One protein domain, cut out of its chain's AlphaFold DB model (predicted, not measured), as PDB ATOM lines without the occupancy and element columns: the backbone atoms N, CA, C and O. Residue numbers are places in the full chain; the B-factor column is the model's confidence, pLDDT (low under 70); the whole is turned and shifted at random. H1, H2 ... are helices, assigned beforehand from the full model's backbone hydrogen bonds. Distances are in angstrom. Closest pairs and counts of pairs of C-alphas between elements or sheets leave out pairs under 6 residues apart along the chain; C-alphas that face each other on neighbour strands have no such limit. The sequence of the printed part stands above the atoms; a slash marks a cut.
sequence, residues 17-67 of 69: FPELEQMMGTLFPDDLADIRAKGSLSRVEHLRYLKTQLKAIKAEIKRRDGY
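Overview. This is residues 17 to 67 of the 69 residues of an uncharacterized protein of Pseudomonas aeruginosa (UniProt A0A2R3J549). Three helices follow one another in an open zigzag: H2 and the long H3 form a wide V that meets near the link of residues 40 to 42, and the short H1 makes a corner with H2 at the other end of H2. Most of H3 sticks out as a bare arm, with residues 50 to 67 free of the rest. The printed part has 51 residues with three named helices, in the order H1, H2, H3, and no named strand; its class is all helix. It is only just extended, close to loose, with a radius of gyration of the C-alphas of 14.9 A, and only just flat, spanning 43 by 28 by 14 A.

Along the chain. H1 is residues 18 to 27, 14.2 A from first to last C-alpha, and begins with C-alpha 18 at (-6.430, -31.566, -23.887). H2 is residues 29 to 39, 15.1 A long, and begins with C-alpha 29 at (-10.531, -31.580, -37.737). H3 is residues 43 to 65, 32.9 A long, and ends with C-alpha 65 at (-27.009, -6.480, -49.120).

Arrangement. H1 and H2 touch, and their closest C-alphas, those of Gly 25 and Leu 32, are 5.8 A apart. They run opposite ways at a steep tilt of 49 degrees. H2 and H3 are close but not clearly touching; their closest C-alphas, those of Lys 38 and His 46, are 7.3 A apart. They run opposite ways at a steep tilt of 47 degrees. H1 and H3 are apart. In H1, H2 and H3 every O i to N i+4 pair is within hydrogen-bond range.

Size, cuts and confidence. The two C-alphas farthest apart, those of Pro 18 and Gly 66, are 43.6 A apart. The printed part has no cut, and both links are tight. The mean pLDDT of the printed part is 71.4; 22 residues are under 70, among them residues 34 to 45 and 66 to 67.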
ATOM      1  N   PHE A  17      -5.750 -27.332 -22.943       74.00
ATOM      2  CA  PHE A  17      -7.065 -27.931 -22.732       74.00
ATOM      3  C   PHE A  17      -7.187 -29.235 -23.540       74.00
ATOM      4  O   PHE A  17      -7.870 -29.261 -24.565       74.00
ATOM      5  N   PRO A  18      -6.544 -30.332 -23.101       74.69
ATOM      6  CA  PRO A  18      -6.430 -31.566 -23.887       74.69
ATOM      7  C   PRO A  18      -7.785 -32.196 -24.245       74.69
ATOM      8  O   PRO A  18      -7.961 -32.700 -25.350       74.69
ATOM      9  N   GLU A  19      -8.774 -32.104 -23.357       76.81
ATOM     10  CA  GLU A  19     -10.139 -32.601 -23.594       76.81
ATOM     11  C   GLU A  19     -10.851 -31.811 -24.705       76.81
ATOM     12  O   GLU A  19     -11.539 -32.373 -25.559       76.81
ATOM     13  N   LEU A  20     -10.640 -30.493 -24.731       69.69
ATOM     14  CA  LEU A  20     -11.194 -29.605 -25.746       69.69
ATOM     15  C   LEU A  20     -10.467 -29.776 -27.082       69.69
ATOM     16  O   LEU A  20     -11.111 -29.790 -28.127       69.69
ATOM     17  N   GLU A  21      -9.145 -29.943 -27.058       70.69
ATOM     18  CA  GLU A  21      -8.348 -30.240 -28.249       70.69
ATOM     19  C   GLU A  21      -8.782 -31.563 -28.892       70.69
ATOM     20  O   GLU A  21      -8.964 -31.632 -30.108       70.69
ATOM     21  N   GLN A  22      -9.042 -32.589 -28.079       74.62
ATOM     22  CA  GLN A  22      -9.545 -33.877 -28.546       74.62
ATOM     23  C   GLN A  22     -10.963 -33.769 -29.129       74.62
ATOM     24  O   GLN A  22     -11.239 -34.308 -30.205       74.62
ATOM     25  N   MET A  23     -11.858 -33.032 -28.465       74.88
ATOM     26  CA  MET A  23     -13.218 -32.794 -28.956       74.88
ATOM     27  C   MET A  23     -13.216 -32.014 -30.280       74.88
ATOM     28  O   MET A  23     -13.913 -32.390 -31.223       74.88
ATOM     29  N   MET A  24     -12.392 -30.970 -30.384       69.62
ATOM     30  CA  MET A  24     -12.229 -30.173 -31.602       69.62
ATOM     31  C   MET A  24     -11.605 -30.991 -32.735       69.62
ATOM     32  O   MET A  24     -12.071 -30.904 -33.863       69.62
ATOM     33  N   GLY A  25     -10.623 -31.849 -32.446       68.62
ATOM     34  CA  GLY A  25     -10.042 -32.751 -33.445       68.62
ATOM     35  C   GLY A  25     -11.013 -33.808 -33.968       68.62
ATOM     36  O   GLY A  25     -10.852 -34.277 -35.090       68.62
ATOM     37  N   THR A  26     -12.032 -34.156 -33.182       72.94
ATOM     38  CA  THR A  26     -13.053 -35.139 -33.573       72.94
ATOM     39  C   THR A  26     -14.196 -34.495 -34.358       72.94
ATOM     40  O   THR A  26     -14.661 -35.061 -35.342       72.94
ATOM     41  N   LEU A  27     -14.662 -33.320 -33.928       69.81
ATOM     42  CA  LEU A  27     -15.833 -32.657 -34.514       69.81
ATOM     43  C   LEU A  27     -15.479 -31.692 -35.652       69.81
ATOM     44  O   LEU A  27     -16.283 -31.508 -36.562       69.81
ATOM     45  N   PHE A  28     -14.295 -31.081 -35.599       69.94
ATOM     46  CA  PHE A  28     -13.859 -30.023 -36.513       69.94
ATOM     47  C   PHE A  28     -12.357 -30.167 -36.849       69.94
ATOM     48  O   PHE A  28     -11.555 -29.289 -36.518       69.94
ATOM     49  N   PRO A  29     -11.942 -31.282 -37.482       71.00
ATOM     50  CA  PRO A  29     -10.531 -31.580 -37.737       71.00
ATOM     51  C   PRO A  29      -9.836 -30.529 -38.613       71.00
ATOM     52  O   PRO A  29      -8.694 -30.163 -38.330       71.00
ATOM     53  N   ASP A  30     -10.531 -30.002 -39.624       69.69
ATOM     54  CA  ASP A  30      -9.991 -28.972 -40.519       69.69
ATOM     55  C   ASP A  30      -9.779 -27.648 -39.779       69.69
ATOM     56  O   ASP A  30      -8.716 -27.040 -39.892       69.69
ATOM     57  N   ASP A  31     -10.736 -27.244 -38.937       65.69
ATOM     58  CA  ASP A  31     -10.614 -26.041 -38.110       65.69
ATOM     59  C   ASP A  31      -9.491 -26.185 -37.073       65.69
ATOM     60  O   ASP A  31      -8.767 -25.224 -36.805       65.69
ATOM     61  N   LEU A  32      -9.302 -27.382 -36.505       66.81
ATOM     62  CA  LEU A  32      -8.195 -27.658 -35.588       66.81
ATOM     63  C   LEU A  32      -6.839 -27.561 -36.305       66.81
ATOM     64  O   LEU A  32      -5.900 -26.973 -35.760       66.81
ATOM     65  N   ALA A  33      -6.729 -28.108 -37.517       70.56
ATOM     66  CA  ALA A  33      -5.528 -27.990 -38.340       70.56
ATOM     67  C   ALA A  33      -5.228 -26.521 -38.669       70.56
ATOM     68  O   ALA A  33      -4.091 -26.067 -38.525       70.56
ATOM     69  N   ASP A  34      -6.265 -25.754 -38.995       67.69
ATOM     70  CA  ASP A  34      -6.206 -24.317 -39.226       67.69
ATOM     71  C   ASP A  34      -5.755 -23.537 -37.984       67.69
ATOM     72  O   ASP A  34      -4.949 -22.613 -38.084       67.69
ATOM     73  N   ILE A  35      -6.259 -23.893 -36.799       65.62
ATOM     74  CA  ILE A  35      -5.866 -23.288 -35.519       65.62
ATOM     75  C   ILE A  35      -4.404 -23.611 -35.199       65.62
ATOM     76  O   ILE A  35      -3.661 -22.712 -34.807       65.62
ATOM     77  N   ARG A  36      -3.963 -24.859 -35.402       66.38
ATOM     78  CA  ARG A  36      -2.559 -25.263 -35.218       66.38
ATOM     79  C   ARG A  36      -1.635 -24.538 -36.195       66.38
ATOM     80  O   ARG A  36      -0.594 -24.031 -35.783       66.38
ATOM     81  N   ALA A  37      -2.044 -24.400 -37.455       64.38
ATOM     82  CA  ALA A  37      -1.322 -23.602 -38.439       64.38
ATOM     83  C   ALA A  37      -1.277 -22.114 -38.031       64.38
ATOM     84  O   ALA A  37      -0.215 -21.495 -38.086       64.38
ATOM     85  N   LYS A  38      -2.385 -21.548 -37.529       59.78
ATOM     86  CA  LYS A  38      -2.470 -20.153 -37.044       59.78
ATOM     87  C   LYS A  38      -1.634 -19.899 -35.790       59.78
ATOM     88  O   LYS A  38      -1.061 -18.820 -35.673       59.78
ATOM     89  N   GLY A  39      -1.515 -20.882 -34.897       55.94
ATOM     90  CA  GLY A  39      -0.648 -20.834 -33.714       55.94
ATOM     91  C   GLY A  39       0.845 -20.701 -34.041       55.94
ATOM     92  O   GLY A  39       1.616 -20.288 -33.182       55.94
ATOM     93  N   SER A  40       1.241 -20.990 -35.286       54.38
ATOM     94  CA  SER A  40       2.610 -20.813 -35.788       54.38
ATOM     95  C   SER A  40       2.847 -19.502 -36.548       54.38
ATOM     96  O   SER A  40       3.980 -19.219 -36.934       54.38
ATOM     97  N   LEU A  41       1.809 -18.681 -36.764       53.66
ATOM     98  CA  LEU A  41       1.954 -17.429 -37.500       53.66
ATOM     99  C   LEU A  41       2.631 -16.374 -36.628       53.66
ATOM    100  O   LEU A  41       2.178 -16.050 -35.527       53.66
ATOM    101  N   SER A  42       3.679 -15.756 -37.166       60.00
ATOM    102  CA  SER A  42       4.242 -14.551 -36.569       60.00
ATOM    103  C   SER A  42       3.170 -13.457 -36.470       60.00
ATOM    104  O   SER A  42       2.206 -13.410 -37.243       60.00
ATOM    105  N   ARG A  43       3.345 -12.504 -35.545       64.50
ATOM    106  CA  ARG A  43       2.419 -11.369 -35.359       64.50
ATOM    107  C   ARG A  43       2.067 -10.664 -36.679       64.50
ATOM    108  O   ARG A  43       0.928 -10.242 -36.867       64.50
ATOM    109  N   VAL A  44       3.032 -10.540 -37.591       67.38
ATOM    110  CA  VAL A  44       2.854  -9.892 -38.900       67.38
ATOM    111  C   VAL A  44       1.937 -10.709 -39.808       67.38
ATOM    112  O   VAL A  44       1.048 -10.154 -40.456       67.38
ATOM    113  N   GLU A  45       2.123 -12.024 -39.844       60.22
ATOM    114  CA  GLU A  45       1.307 -12.927 -40.656       60.22
ATOM    115  C   GLU A  45      -0.115 -13.029 -40.114       60.22
ATOM    116  O   GLU A  45      -1.068 -12.992 -40.893       60.22
ATOM    117  N   HIS A  46      -0.278 -13.028 -38.790       71.12
ATOM    118  CA  HIS A  46      -1.592 -12.984 -38.162       71.12
ATOM    119  C   HIS A  46      -2.334 -11.677 -38.501       71.12
ATOM    120  O   HIS A  46      -3.492 -11.707 -38.919       71.12
ATOM    121  N   LEU A  47      -1.668 -10.518 -38.432       71.06
ATOM    122  CA  LEU A  47      -2.273  -9.241 -38.840       71.06
ATOM    123  C   LEU A  47      -2.668  -9.229 -40.324       71.06
ATOM    124  O   LEU A  47      -3.728  -8.709 -40.685       71.06
ATOM    125  N   ARG A  48      -1.845  -9.825 -41.195       70.50
ATOM    126  CA  ARG A  48      -2.159  -9.968 -42.622       70.50
ATOM    127  C   ARG A  48      -3.371 -10.875 -42.835       70.50
ATOM    128  O   ARG A  48      -4.263 -10.508 -43.597       70.50
ATOM    129  N   TYR A  49      -3.431 -12.005 -42.136       72.81
ATOM    130  CA  TYR A  49      -4.565 -12.923 -42.171       72.81
ATOM    131  C   TYR A  49      -5.865 -12.229 -41.742       72.81
ATOM    132  O   TYR A  49      -6.846 -12.262 -42.487       72.81
ATOM    133  N   LEU A  50      -5.860 -11.506 -40.614       74.94
ATOM    134  CA  LEU A  50      -7.028 -10.757 -40.132       74.94
ATOM    135  C   LEU A  50      -7.506  -9.714 -41.150       74.94
ATOM    136  O   LEU A  50      -8.707  -9.582 -41.393       74.94
ATOM    137  N   LYS A  51      -6.577  -9.006 -41.803       79.38
ATOM    138  CA  LYS A  51      -6.907  -8.043 -42.865       79.38
ATOM    139  C   LYS A  51      -7.582  -8.719 -44.064       79.38
ATOM    140  O   LYS A  51      -8.529  -8.162 -44.622       79.38
ATOM    141  N   THR A  52      -7.126  -9.910 -44.448       76.69
ATOM    142  CA  THR A  52      -7.723 -10.699 -45.537       76.69
ATOM    143  C   THR A  52      -9.125 -11.186 -45.178       76.69
ATOM    144  O   THR A  52     -10.047 -11.004 -45.972       76.69
ATOM    145  N   GLN A  53      -9.318 -11.723 -43.970       77.94
ATOM    146  CA  GLN A  53     -10.631 -12.181 -43.501       77.94
ATOM    147  C   GLN A  53     -11.641 -11.032 -43.431       77.94
ATOM    148  O   GLN A  53     -12.759 -11.153 -43.925       77.94
ATOM    149  N   LEU A  54     -11.224  -9.866 -42.929       81.94
ATOM    150  CA  LEU A  54     -12.072  -8.674 -42.911       81.94
ATOM    151  C   LEU A  54     -12.527  -8.267 -44.322       81.94
ATOM    152  O   LEU A  54     -13.675  -7.861 -44.509       81.94
ATOM    153  N   LYS A  55     -11.650  -8.381 -45.328       83.69
ATOM    154  CA  LYS A  55     -12.003  -8.103 -46.729       83.69
ATOM    155  C   LYS A  55     -13.027  -9.110 -47.261       83.69
ATOM    156  O   LYS A  55     -13.974  -8.693 -47.924       83.69
ATOM    157  N   ALA A  56     -12.852 -10.397 -46.962       75.00
ATOM    158  CA  ALA A  56     -13.779 -11.450 -47.371       75.00
ATOM    159  C   ALA A  56     -15.173 -11.253 -46.752       75.00
ATOM    160  O   ALA A  56     -16.167 -11.262 -47.473       75.00
ATOM    161  N   ILE A  57     -15.238 -10.958 -45.449       78.75
ATOM    162  CA  ILE A  57     -16.495 -10.685 -44.738       78.75
ATOM    163  C   ILE A  57     -17.196  -9.455 -45.323       78.75
ATOM    164  O   ILE A  57     -18.387  -9.507 -45.607       78.75
ATOM    165  N   LYS A  58     -16.468  -8.359 -45.578       81.75
ATOM    166  CA  LYS A  58     -17.051  -7.166 -46.218       81.75
ATOM    167  C   LYS A  58     -17.613  -7.460 -47.610       81.75
ATOM    168  O   LYS A  58     -18.655  -6.920 -47.968       81.75
ATOM    169  N   ALA A  59     -16.929  -8.291 -48.393       84.25
ATOM    170  CA  ALA A  59     -17.409  -8.697 -49.709       84.25
ATOM    171  C   ALA A  59     -18.674  -9.567 -49.614       84.25
ATOM    172  O   ALA A  59     -19.582  -9.393 -50.420       84.25
ATOM    173  N   GLU A  60     -18.749 -10.463 -48.627       83.50
ATOM    174  CA  GLU A  60     -19.941 -11.274 -48.351       83.50
ATOM    175  C   GLU A  60     -21.126 -10.410 -47.907       83.50
ATOM    176  O   GLU A  60     -22.211 -10.568 -48.455       83.50
ATOM    177  N   ILE A  61     -20.917  -9.462 -46.985       83.06
ATOM    178  CA  ILE A  61     -21.953  -8.510 -46.549       83.06
ATOM    179  C   ILE A  61     -22.483  -7.736 -47.754       83.06
ATOM    180  O   ILE A  61     -23.676  -7.765 -48.013       83.06
ATOM    181  N   LYS A  62     -21.596  -7.148 -48.569       83.62
ATOM    182  CA  LYS A  62     -22.003  -6.415 -49.774       83.62
ATOM    183  C   LYS A  62     -22.756  -7.294 -50.772       83.62
ATOM    184  O   LYS A  62     -23.686  -6.813 -51.414       83.62
ATOM    185  N   ARG A  63     -22.343  -8.557 -50.943       80.62
ATOM    186  CA  ARG A  63     -23.104  -9.507 -51.760       80.62
ATOM    187  C   ARG A  63     -24.505  -9.659 -51.186       80.62
ATOM    188  O   ARG A  63     -25.443  -9.411 -51.915       80.62
ATOM    189  N   ARG A  64     -24.659  -9.973 -49.903       80.88
ATOM    190  CA  ARG A  64     -25.979 -10.181 -49.284       80.88
ATOM    191  C   ARG A  64     -26.860  -8.933 -49.278       80.88
ATOM    192  O   ARG A  64     -28.042  -9.055 -49.565       80.88
ATOM    193  N   ASP A  65     -26.289  -7.756 -49.043       78.19
ATOM    194  CA  ASP A  65     -27.009  -6.480 -49.120       78.19
ATOM    195  C   ASP A  65     -27.530  -6.208 -50.541       78.19
ATOM    196  O   ASP A  65     -28.587  -5.613 -50.714       78.19
ATOM    197  N   GLY A  66     -26.813  -6.676 -51.570       65.12
ATOM    198  CA  GLY A  66     -27.247  -6.610 -52.968       65.12
ATOM    199  C   GLY A  66     -28.243  -7.696 -53.393       65.12
ATOM    200  O   GLY A  66     -28.678  -7.668 -54.537       65.12
ATOM    201  N   TYR A  67     -28.576  -8.648 -52.514       55.62
ATOM    202  CA  TYR A  67     -29.570  -9.713 -52.732       55.62
ATOM    203  C   TYR A  67     -30.887  -9.452 -51.977       55.62
ATOM    204  O   TYR A  67     -31.741 -10.334 -51.918       55.62
TER     205      TYR A  67